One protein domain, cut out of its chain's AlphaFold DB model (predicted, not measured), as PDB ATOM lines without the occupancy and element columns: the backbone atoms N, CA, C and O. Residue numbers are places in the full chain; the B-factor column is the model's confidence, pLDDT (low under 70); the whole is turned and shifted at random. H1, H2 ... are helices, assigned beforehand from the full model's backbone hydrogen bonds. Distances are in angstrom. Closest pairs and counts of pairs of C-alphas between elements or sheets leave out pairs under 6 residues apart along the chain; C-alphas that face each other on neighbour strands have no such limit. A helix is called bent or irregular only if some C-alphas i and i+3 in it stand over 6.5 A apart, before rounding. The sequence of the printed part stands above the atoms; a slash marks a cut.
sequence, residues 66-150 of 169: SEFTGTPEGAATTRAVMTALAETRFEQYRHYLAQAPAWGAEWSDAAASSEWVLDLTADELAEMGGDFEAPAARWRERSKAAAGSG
ATOM      1  N   SER A  66      37.234 -35.569  45.015       65.44
ATOM      2  CA  SER A  66      36.561 -35.608  46.319       65.44
ATOM      3  C   SER A  66      35.470 -36.680  46.453       65.44
ATOM      4  O   SER A  66      35.190 -37.102  47.571       65.44
ATOM      5  N   GLU A  67      34.882 -37.163  45.358       64.69
ATOM      6  CA  GLU A  67      33.832 -38.193  45.384       64.69
ATOM      7  C   GLU A  67      34.389 -39.596  45.690       64.69
ATOM      8  O   GLU A  67      33.627 -40.485  46.066       64.69
ATOM      9  N   PHE A  68      35.712 -39.801  45.592       66.50
ATOM     10  CA  PHE A  68      36.328 -41.136  45.676       66.50
ATOM     11  C   PHE A  68      37.533 -41.236  46.621       66.50
ATOM     12  O   PHE A  68      38.159 -42.289  46.729       66.50
ATOM     13  N   THR A  69      37.849 -40.165  47.347       64.62
ATOM     14  CA  THR A  69      39.018 -40.075  48.246       64.62
ATOM     15  C   THR A  69      38.765 -40.608  49.660       64.62
ATOM     16  O   THR A  69      39.614 -40.465  50.537       64.62
ATOM     17  N   GLY A  70      37.624 -41.268  49.893       67.50
ATOM     18  CA  GLY A  70      37.259 -41.841  51.196       67.50
ATOM     19  C   GLY A  70      38.211 -42.935  51.702       67.50
ATOM     20  O   GLY A  70      38.239 -43.205  52.902       67.50
ATOM     21  N   THR A  71      39.012 -43.537  50.815       74.94
ATOM     22  CA  THR A  71      40.122 -44.438  51.155       74.94
ATOM     23  C   THR A  71      41.320 -44.216  50.218       74.94
ATOM     24  O   THR A  71      41.132 -43.762  49.083       74.94
ATOM     25  N   PRO A  72      42.555 -44.556  50.640       73.50
ATOM     26  CA  PRO A  72      43.733 -44.514  49.768       73.50
ATOM     27  C   PRO A  72      43.584 -45.373  48.505       73.50
ATOM     28  O   PRO A  72      43.986 -44.956  47.418       73.50
ATOM     29  N   GLU A  73      42.972 -46.551  48.631       79.00
ATOM     30  CA  GLU A  73      42.717 -47.461  47.514       79.00
ATOM     31  C   GLU A  73      41.707 -46.858  46.531       79.00
ATOM     32  O   GLU A  73      41.936 -46.901  45.324       79.00
ATOM     33  N   GLY A  74      40.638 -46.230  47.034       76.00
ATOM     34  CA  GLY A  74      39.640 -45.542  46.212       76.00
ATOM     35  C   GLY A  74      40.249 -44.393  45.409       76.00
ATOM     36  O   GLY A  74      40.043 -44.311  44.199       76.00
ATOM     37  N   ALA A  75      41.091 -43.574  46.045       74.19
ATOM     38  CA  ALA A  75      41.798 -42.485  45.371       74.19
ATOM     39  C   ALA A  75      42.738 -42.999  44.264       74.19
ATOM     40  O   ALA A  75      42.785 -42.440  43.164       74.19
ATOM     41  N   ALA A  76      43.477 -44.083  44.527       79.19
ATOM     42  CA  ALA A  76      44.378 -44.684  43.546       79.19
ATOM     43  C   ALA A  76      43.617 -45.271  42.346       79.19
ATOM     44  O   ALA A  76      44.013 -45.046  41.199       79.19
ATOM     45  N   THR A  77      42.509 -45.978  42.594       81.62
ATOM     46  CA  THR A  77      41.649 -46.520  41.535       81.62
ATOM     47  C   THR A  77      41.045 -45.409  40.684       81.62
ATOM     48  O   THR A  77      41.140 -45.473  39.460       81.62
ATOM     49  N   THR A  78      40.486 -44.365  41.297       79.00
ATOM     50  CA  THR A  78      39.890 -43.243  40.557       79.00
ATOM     51  C   THR A  78      40.914 -42.540  39.688       79.00
ATOM     52  O   THR A  78      40.645 -42.300  38.513       79.00
ATOM     53  N   ARG A  79      42.120 -42.288  40.211       79.94
ATOM     54  CA  ARG A  79      43.205 -41.713  39.410       79.94
ATOM     55  C   ARG A  79      43.549 -42.591  38.210       79.94
ATOM     56  O   ARG A  79      43.645 -42.071  37.106       79.94
ATOM     57  N   ALA A  80      43.695 -43.903  38.405       84.19
ATOM     58  CA  ALA A  80      43.995 -44.828  37.313       84.19
ATOM     59  C   ALA A  80      42.900 -44.818  36.231       84.19
ATOM     60  O   ALA A  80      43.210 -44.778  35.041       84.19
ATOM     61  N   VAL A  81      41.628 -44.781  36.639       82.56
ATOM     62  CA  VAL A  81      40.489 -44.675  35.717       82.56
ATOM     63  C   VAL A  81      40.499 -43.342  34.963       82.56
ATOM     64  O   VAL A  81      40.348 -43.349  33.742       82.56
ATOM     65  N   MET A  82      40.716 -42.208  35.642       80.50
ATOM     66  CA  MET A  82      40.798 -40.899  34.974       80.50
ATOM     67  C   MET A  82      41.937 -40.850  33.957       80.50
ATOM     68  O   MET A  82      41.738 -40.340  32.856       80.50
ATOM     69  N   THR A  83      43.103 -41.400  34.301       84.06
ATOM     70  CA  THR A  83      44.251 -41.474  33.389       84.06
ATOM     71  C   THR A  83      43.914 -42.295  32.147       84.06
ATOM     72  O   THR A  83      44.063 -41.793  31.037       84.06
ATOM     73  N   ALA A  84      43.374 -43.505  32.310       85.31
ATOM     74  CA  ALA A  84      43.007 -44.362  31.181       85.31
ATOM     75  C   ALA A  84      41.927 -43.727  30.283       85.31
ATOM     76  O   ALA A  84      41.967 -43.844  29.054       85.31
ATOM     77  N   LEU A  85      40.967 -43.009  30.880       81.12
ATOM     78  CA  LEU A  85      39.974 -42.239  30.129       81.12
ATOM     79  C   LEU A  85      40.629 -41.099  29.346       81.12
ATOM     80  O   LEU A  85      40.301 -40.912  28.176       81.12
ATOM     81  N   ALA A  86      41.550 -40.350  29.955       81.50
ATOM     82  CA  ALA A  86      42.277 -39.285  29.271       81.50
ATOM     83  C   ALA A  86      43.095 -39.828  28.085       81.50
ATOM     84  O   ALA A  86      43.026 -39.266  26.993       81.50
ATOM     85  N   GLU A  87      43.788 -40.956  28.262       87.12
ATOM     86  CA  GLU A  87      44.540 -41.637  27.199       87.12
ATOM     87  C   GLU A  87      43.632 -42.071  26.045       87.12
ATOM     88  O   GLU A  87      43.909 -41.769  24.884       87.12
ATOM     89  N   THR A  88      42.497 -42.703  26.354       81.31
ATOM     90  CA  THR A  88      41.523 -43.143  25.343       81.31
ATOM     91  C   THR A  88      40.992 -41.962  24.525       81.31
ATOM     92  O   THR A  88      40.907 -42.024  23.299       81.31
ATOM     93  N   ARG A  89      40.647 -40.857  25.196       81.12
ATOM     94  CA  ARG A  89      40.149 -39.637  24.547       81.12
ATOM     95  C   ARG A  89      41.219 -38.975  23.683       81.12
ATOM     96  O   ARG A  89      40.906 -38.478  22.601       81.12
ATOM     97  N   PHE A  90      42.469 -38.973  24.143       83.06
ATOM     98  CA  PHE A  90      43.589 -38.468  23.361       83.06
ATOM     99  C   PHE A  90      43.810 -39.310  22.101       83.06
ATOM    100  O   PHE A  90      43.969 -38.739  21.025       83.06
ATOM    101  N   GLU A  91      43.724 -40.640  22.191       84.88
ATOM    102  CA  GLU A  91      43.858 -41.510  21.017       84.88
ATOM    103  C   GLU A  91      42.729 -41.292  20.001       84.88
ATOM    104  O   GLU A  91      42.994 -41.195  18.803       84.88
ATOM    105  N   GLN A  92      41.484 -41.110  20.455       77.00
ATOM    106  CA  GLN A  92      40.365 -40.744  19.574       77.00
ATOM    107  C   GLN A  92      40.616 -39.418  18.846       77.00
ATOM    108  O   GLN A  92      40.384 -39.315  17.641       77.00
ATOM    109  N   TYR A  93      41.120 -38.405  19.555       82.56
ATOM    110  CA  TYR A  93      41.459 -37.123  18.940       82.56
ATOM    111  C   TYR A  93      42.598 -37.265  17.923       82.56
ATOM    112  O   TYR A  93      42.522 -36.732  16.817       82.56
ATOM    113  N   ARG A  94      43.622 -38.059  18.249       85.44
ATOM    114  CA  ARG A  94      44.735 -38.384  17.348       85.44
ATOM    115  C   ARG A  94      44.252 -39.090  16.076       85.44
ATOM    116  O   ARG A  94      44.732 -38.779  14.988       85.44
ATOM    117  N   HIS A  95      43.281 -39.994  16.206       82.81
ATOM    118  CA  HIS A  95      42.635 -40.669  15.081       82.81
ATOM    119  C   HIS A  95      41.870 -39.686  14.188       82.81
ATOM    120  O   HIS A  95      42.059 -39.697  12.972       82.81
ATOM    121  N   TYR A  96      41.076 -38.787  14.785       81.50
ATOM    122  CA  TYR A  96      40.409 -37.709  14.052       81.50
ATOM    123  C   TYR A  96      41.417 -36.855  13.275       81.50
ATOM    124  O   TYR A  96      41.242 -36.666  12.076       81.50
ATOM    125  N   LEU A  97      42.506 -36.402  13.907       85.00
ATOM    126  CA  LEU A  97      43.529 -35.591  13.236       85.00
ATOM    127  C   LEU A  97      44.142 -36.306  12.022       85.00
ATOM    128  O   LEU A  97      44.377 -35.676  10.993       85.00
ATOM    129  N   ALA A  98      44.362 -37.621  12.111       86.56
ATOM    130  CA  ALA A  98      44.860 -38.422  10.992       86.56
ATOM    131  C   ALA A  98      43.846 -38.544   9.837       86.56
ATOM    132  O   ALA A  98      44.239 -38.740   8.687       86.56
ATOM    133  N   GLN A  99      42.552 -38.425  10.134       86.25
ATOM    134  CA  GLN A  99      41.457 -38.549   9.173       86.25
ATOM    135  C   GLN A  99      40.853 -37.212   8.746       86.25
ATOM    136  O   GLN A  99      40.047 -37.210   7.821       86.25
ATOM    137  N   ALA A 100      41.227 -36.092   9.372       78.06
ATOM    138  CA  ALA A 100      40.593 -34.787   9.180       78.06
ATOM    139  C   ALA A 100      40.373 -34.418   7.696       78.06
ATOM    140  O   ALA A 100      39.242 -34.080   7.350       78.06
ATOM    141  N   PRO A 101      41.340 -34.604   6.769       80.50
ATOM    142  CA  PRO A 101      41.121 -34.301   5.351       80.50
ATOM    143  C   PRO A 101      39.980 -35.094   4.688       80.50
ATOM    144  O   PRO A 101      39.387 -34.620   3.721       80.50
ATOM    145  N   ALA A 102      39.667 -36.294   5.186       85.38
ATOM    146  CA  ALA A 102      38.604 -37.146   4.655       85.38
ATOM    147  C   ALA A 102      37.192 -36.665   5.034       85.38
ATOM    148  O   ALA A 102      36.229 -37.075   4.392       85.38
ATOM    149  N   TRP A 103      37.067 -35.783   6.032       80.50
ATOM    150  CA  TRP A 103      35.788 -35.219   6.478       80.50
ATOM    151  C   TRP A 103      35.315 -34.027   5.626       80.50
ATOM    152  O   TRP A 103      34.184 -33.572   5.772       80.50
ATOM    153  N   GLY A 104      36.153 -33.529   4.708       83.62
ATOM    154  CA  GLY A 104      35.836 -32.376   3.863       83.62
ATOM    155  C   GLY A 104      35.949 -31.032   4.593       83.62
ATOM    156  O   GLY A 104      36.103 -30.971   5.815       83.62
ATOM    157  N   ALA A 105      35.910 -29.938   3.826       81.56
ATOM    158  CA  ALA A 105      36.154 -28.588   4.346       81.56
ATOM    159  C   ALA A 105      35.093 -28.142   5.363       81.56
ATOM    160  O   ALA A 105      35.447 -27.589   6.391       81.56
ATOM    161  N   GLU A 106      33.814 -28.452   5.129       82.69
ATOM    162  CA  GLU A 106      32.716 -28.063   6.027       82.69
ATOM    163  C   GLU A 106      32.928 -28.563   7.466       82.69
ATOM    164  O   GLU A 106      32.881 -27.776   8.410       82.69
ATOM    165  N   TRP A 107      33.221 -29.854   7.638       78.69
ATOM    166  CA  TRP A 107      33.443 -30.451   8.958       78.69
ATOM    167  C   TRP A 107      34.820 -30.133   9.536       78.69
ATOM    168  O   TRP A 107      34.949 -29.985  10.750       78.69
ATOM    169  N   SER A 108      35.842 -30.009   8.685       79.81
ATOM    170  CA  SER A 108      37.191 -29.646   9.132       79.81
ATOM    171  C   SER A 108      37.255 -28.205   9.640       79.81
ATOM    172  O   SER A 108      37.874 -27.966  10.669       79.81
ATOM    173  N   ASP A 109      36.576 -27.266   8.972       80.31
ATOM    174  CA  ASP A 109      36.508 -25.856   9.379       80.31
ATOM    175  C   ASP A 109      35.596 -25.659  10.602       80.31
ATOM    176  O   ASP A 109      35.819 -24.760  11.413       80.31
ATOM    177  N   ALA A 110      34.562 -26.496  10.751       80.19
ATOM    178  CA  ALA A 110      33.689 -26.488  11.923       80.19
ATOM    179  C   ALA A 110      34.343 -27.117  13.167       80.19
ATOM    180  O   ALA A 110      33.941 -26.811  14.294       80.19
ATOM    181  N   ALA A 111      35.319 -28.009  12.983       78.31
ATOM    182  CA  ALA A 111      36.052 -28.611  14.082       78.31
ATOM    183  C   ALA A 111      36.936 -27.566  14.775       78.31
ATOM    184  O   ALA A 111      37.697 -26.836  14.145       78.31
ATOM    185  N   ALA A 112      36.853 -27.512  16.102       72.62
ATOM    186  CA  ALA A 112      37.601 -26.558  16.904       72.62
ATOM    187  C   ALA A 112      38.564 -27.283  17.842       72.62
ATOM    188  O   ALA A 112      38.194 -28.235  18.530       72.62
ATOM    189  N   SER A 113      39.792 -26.778  17.908       71.44
ATOM    190  CA  SER A 113      40.726 -27.046  18.997       71.44
ATOM    191  C   SER A 113      41.186 -25.707  19.550       71.44
ATOM    192  O   SER A 113      41.371 -24.741  18.806       71.44
ATOM    193  N   SER A 114      41.271 -25.590  20.867       71.12
ATOM    194  CA  SER A 114      41.663 -24.343  21.513       71.12
ATOM    195  C   SER A 114      42.378 -24.650  22.814       71.12
ATOM    196  O   SER A 114      41.998 -25.567  23.541       71.12
ATOM    197  N   GLU A 115      43.423 -23.877  23.075       74.31
ATOM    198  CA  GLU A 115      44.220 -23.928  24.290       74.31
ATOM    199  C   GLU A 115      44.241 -22.524  24.889       74.31
ATOM    200  O   GLU A 115      44.465 -21.538  24.181       74.31
ATOM    201  N   TRP A 116      43.989 -22.437  26.191       77.56
ATOM    202  CA  TRP A 116      44.042 -21.193  26.946       77.56
ATOM    203  C   TRP A 116      44.899 -21.405  28.187       77.56
ATOM    204  O   TRP A 116      44.714 -22.380  28.914       77.56
ATOM    205  N   VAL A 117      45.814 -20.472  28.440       79.81
ATOM    206  CA  VAL A 117      46.595 -20.408  29.679       79.81
ATOM    207  C   VAL A 117      46.020 -19.272  30.512       79.81
ATOM    208  O   VAL A 117      45.975 -18.133  30.045       79.81
ATOM    209  N   LEU A 118      45.531 -19.593  31.708       81.12
ATOM    210  CA  LEU A 118      44.803 -18.675  32.582       81.12
ATOM    211  C   LEU A 118      45.410 -18.706  33.986       81.12
ATOM    212  O   LEU A 118      45.689 -19.783  34.514       81.12
ATOM    213  N   ASP A 119      45.567 -17.534  34.596       84.81
ATOM    214  CA  ASP A 119      45.986 -17.394  35.991       84.81
ATOM    215  C   ASP A 119      44.741 -17.357  36.883       84.81
ATOM    216  O   ASP A 119      44.102 -16.316  37.018       84.81
ATOM    217  N   LEU A 120      44.379 -18.508  37.457       87.88
ATOM    218  CA  LEU A 120      43.162 -18.689  38.255       87.88
ATOM    219  C   LEU A 120      43.480 -19.253  39.643       87.88
ATOM    220  O   LEU A 120      44.382 -20.075  39.824       87.88
ATOM    221  N   THR A 121      42.679 -18.861  40.626       91.12
ATOM    222  CA  THR A 121      42.551 -19.565  41.902       91.12
ATOM    223  C   THR A 121      41.804 -20.896  41.726       91.12
ATOM    224  O   THR A 121      41.203 -21.170  40.688       91.12
ATOM    225  N   ALA A 122      41.823 -21.752  42.753       83.88
ATOM    226  CA  ALA A 122      41.088 -23.019  42.720       83.88
ATOM    227  C   ALA A 122      39.562 -22.823  42.616       83.88
ATOM    228  O   ALA A 122      38.896 -23.603  41.935       83.88
ATOM    229  N   ASP A 123      39.029 -21.778  43.255       87.06
ATOM    230  CA  ASP A 123      37.604 -21.447  43.198       87.06
ATOM    231  C   ASP A 123      37.216 -20.946  41.798       87.06
ATOM    232  O   ASP A 123      36.239 -21.426  41.227       87.06
ATOM    233  N   GLU A 124      38.033 -20.076  41.191       87.19
ATOM    234  CA  GLU A 124      37.822 -19.602  39.813       87.19
ATOM    235  C   GLU A 124      37.955 -20.733  38.780       87.19
ATOM    236  O   GLU A 124      37.223 -20.765  37.795       87.19
ATOM    237  N   LEU A 125      38.841 -21.710  39.008       86.31
ATOM    238  CA  LEU A 125      38.934 -22.916  38.178       86.31
ATOM    239  C   LEU A 125      37.650 -23.759  38.251       86.31
ATOM    240  O   LEU A 125      37.195 -24.278  37.230       86.31
ATOM    241  N   ALA A 126      37.066 -23.905  39.443       84.31
ATOM    242  CA  ALA A 126      35.808 -24.624  39.617       84.31
ATOM    243  C   ALA A 126      34.630 -23.883  38.958       84.31
ATOM    244  O   ALA A 126      33.807 -24.521  38.297       84.31
ATOM    245  N   GLU A 127      34.576 -22.554  39.096       88.38
ATOM    246  CA  GLU A 127      33.588 -21.692  38.432       88.38
ATOM    247  C   GLU A 127      33.693 -21.801  36.907       88.38
ATOM    248  O   GLU A 127      32.712 -22.138  36.243       88.38
ATOM    249  N   MET A 128      34.902 -21.650  36.362       87.69
ATOM    250  CA  MET A 128      35.169 -21.794  34.932       87.69
ATOM    251  C   MET A 128      34.758 -23.179  34.405       87.69
ATOM    252  O   MET A 128      34.205 -23.292  33.310       87.69
ATOM    253  N   GLY A 129      34.994 -24.245  35.177       82.56
ATOM    254  CA  GLY A 129      34.521 -25.588  34.837       82.56
ATOM    255  C   GLY A 129      32.998 -25.643  34.665       82.56
ATOM    256  O   GLY A 129      32.508 -26.167  33.663       82.56
ATOM    257  N   GLY A 130      32.252 -25.036  35.593       82.94
ATOM    258  CA  GLY A 130      30.793 -24.915  35.500       82.94
ATOM    259  C   GLY A 130      30.330 -24.090  34.294       82.94
ATOM    260  O   GLY A 130      29.401 -24.494  33.584       82.94
ATOM    261  N   ASP A 131      31.012 -22.980  34.011       87.25
ATOM    262  CA  ASP A 131      30.728 -22.124  32.854       87.25
ATOM    263  C   ASP A 131      30.902 -22.859  31.525       87.25
ATOM    264  O   ASP A 131      30.128 -22.634  30.592       87.25
ATOM    265  N   PHE A 132      31.867 -23.775  31.425       82.69
ATOM    266  CA  PHE A 132      32.043 -24.598  30.229       82.69
ATOM    267  C   PHE A 132      31.057 -25.772  30.128       82.69
ATOM    268  O   PHE A 132      30.671 -26.160  29.017       82.69
ATOM    269  N   GLU A 133      30.605 -26.333  31.252       77.81
ATOM    270  CA  GLU A 133      29.578 -27.382  31.257       77.81
ATOM    271  C   GLU A 133      28.225 -26.865  30.741       77.81
ATOM    272  O   GLU A 133      27.499 -27.588  30.045       77.81
ATOM    273  N   ALA A 134      27.882 -25.601  31.014       83.06
ATOM    274  CA  ALA A 134      26.596 -25.019  30.628       83.06
ATOM    275  C   ALA A 134      26.345 -25.013  29.095       83.06
ATOM    276  O   ALA A 134      25.287 -25.487  28.651       83.06
ATOM    277  N   PRO A 135      27.280 -24.560  28.232       83.94
ATOM    278  CA  PRO A 135      27.183 -24.716  26.783       83.94
ATOM    279  C   PRO A 135      27.063 -26.173  26.323       83.94
ATOM    280  O   PRO A 135      26.261 -26.454  25.427       83.94
ATOM    281  N   ALA A 136      27.821 -27.099  26.921       80.69
ATOM    282  CA  ALA A 136      27.773 -28.517  26.561       80.69
ATOM    283  C   ALA A 136      26.388 -29.118  26.849       80.69
ATOM    284  O   ALA A 136      25.799 -29.788  25.993       80.69
ATOM    285  N   ALA A 137      25.808 -28.797  28.011       80.75
ATOM    286  CA  ALA A 137      24.448 -29.189  28.363       80.75
ATOM    287  C   ALA A 137      23.415 -28.653  27.355       80.75
ATOM    288  O   ALA A 137      22.541 -29.400  26.911       80.75
ATOM    289  N   ARG A 138      23.548 -27.393  26.918       86.88
ATOM    290  CA  ARG A 138      22.661 -26.785  25.908       86.88
ATOM    291  C   ARG A 138      22.712 -27.516  24.561       86.88
ATOM    292  O   ARG A 138      21.666 -27.799  23.973       86.88
ATOM    293  N   TRP A 139      23.905 -27.825  24.053       84.12
ATOM    294  CA  TRP A 139      24.062 -28.535  22.775       84.12
ATOM    295  C   TRP A 139      23.553 -29.975  22.837       84.12
ATOM    296  O   TRP A 139      22.968 -30.468  21.868       84.12
ATOM    297  N   ARG A 140      23.686 -30.624  23.996       76.19
ATOM    298  CA  ARG A 140      23.105 -31.941  24.249       76.19
ATOM    299  C   ARG A 140      21.582 -31.925  24.147       76.19
ATOM    300  O   ARG A 140      21.024 -32.761  23.440       76.19
ATOM    301  N   GLU A 141      20.906 -30.977  24.794       83.38
ATOM    302  CA  GLU A 141      19.440 -30.880  24.712       83.38
ATOM    303  C   GLU A 141      18.970 -30.618  23.273       83.38
ATOM    304  O   GLU A 141      18.014 -31.235  22.806       83.38
ATOM    305  N   ARG A 142      19.714 -29.810  22.507       83.62
ATOM    306  CA  ARG A 142      19.454 -29.617  21.071       83.62
ATOM    307  C   ARG A 142      19.631 -30.904  20.255       83.62
ATOM    308  O   ARG A 142      18.832 -31.160  19.356       83.62
ATOM    309  N   SER A 143      20.659 -31.705  20.545       78.12
ATOM    310  CA  SER A 143      20.874 -33.012  19.903       78.12
ATOM    311  C   SER A 143      19.720 -33.977  20.197       78.12
ATOM    312  O   SER A 143      19.208 -34.616  19.278       78.12
ATOM    313  N   LYS A 144      19.254 -34.034  21.452       74.81
ATOM    314  CA  LYS A 144      18.112 -34.868  21.862       74.81
ATOM    315  C   LYS A 144      16.810 -34.441  21.190       74.81
ATOM    316  O   LYS A 144      16.105 -35.291  20.653       74.81
ATOM    317  N   ALA A 145      16.515 -33.140  21.181       80.50
ATOM    318  CA  ALA A 145      15.310 -32.604  20.553       80.50
ATOM    319  C   ALA A 145      15.251 -32.937  19.054       80.50
ATOM    320  O   ALA A 145      14.217 -33.383  18.565       80.50
ATOM    321  N   ALA A 146      16.378 -32.807  18.347       74.44
ATOM    322  CA  ALA A 146      16.461 -33.131  16.926       74.44
ATOM    323  C   ALA A 146      16.316 -34.632  16.626       74.44
ATOM    324  O   ALA A 146      15.716 -35.012  15.626       74.44
ATOM    325  N   ALA A 147      16.828 -35.506  17.501       66.81
ATOM    326  CA  ALA A 147      16.636 -36.948  17.355       66.81
ATOM    327  C   ALA A 147      15.157 -37.365  17.500       66.81
ATOM    328  O   ALA A 147      14.747 -38.369  16.923       66.81
ATOM    329  N   GLY A 148      14.359 -36.606  18.259       62.66
ATOM    330  CA  GLY A 148      12.930 -36.862  18.454       62.66
ATOM    331  C   GLY A 148      12.017 -36.288  17.366       62.66
ATOM    332  O   GLY A 148      10.907 -36.784  17.198       62.66
ATOM    333  N   SER A 149      12.455 -35.263  16.626       64.44
ATOM    334  CA  SER A 149      11.631 -34.581  15.618       64.44
ATOM    335  C   SER A 149      11.678 -35.221  14.227       64.44
ATOM    336  O   SER A 149      10.846 -34.880  13.391       64.44
ATOM    337  N   GLY A 150      12.643 -36.109  13.952       57.31
ATOM    338  CA  GLY A 150      12.889 -36.645  12.602       57.31
ATOM    339  C   GLY A 150      13.325 -35.582  11.584       57.31
ATOM    340  O   GLY A 150      13.451 -35.878  10.400       57.31
TER     341      GLY A 150
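This is residues 66 to 150 of the 169 residues of the protein "Transcriptional regulator" of Streptomyces sp. CLI2509 (UniProt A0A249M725). Two long helices cross like an open X without contact, H1 on one side of an empty gap and H2 on the other, and a long link runs back from the end of H1 to the start of H2. Near residue 104 H1 turns sharply, and its last residues fold back towards the gap. The printed part has 85 residues with two named helices, H1 then H2, and no named strand; its class is all helix. It is only just loose, close to extended, with a radius of gyration of the C-alphas of 17.7 A and spans of 48 by 34 by 29 A.

Find C-alpha 72 at (43.733, -44.514, 49.768); from there H1, residues 72 to 110, runs 43.1 A to C-alpha 110 at (33.689, -26.488, 11.923). H1 is irregular: C-alphas 102 and 105 are 8.9 A apart. H2, residues 122 to 149, runs 41.7 A and ends at C-alpha 149, (11.631, -34.581, 15.618).

Start at H1, the longest helix, and look near residue 104 for its kink of 140 degrees. H1 and H2 are apart, with no C-alpha of the one within 8 A of the other. Residues 80 to 95 of H1 stand free, and so do residues 129 to 150, of which 129 to 149 belong to H2. In the backbones, 28 of 35 O i to N i+4 pairs of H1 and 22 of 24 of H2 are within hydrogen-bond range.

The two C-alphas farthest apart, those of Thr 71 and Ala 105, are 49.6 A from each other. The printed part has no cut, and the link from H1 to H2, 11 residues, is long. The mean pLDDT of the printed part is 79.7; look for values under 70 at residues 66 to 70 and 147 to 150.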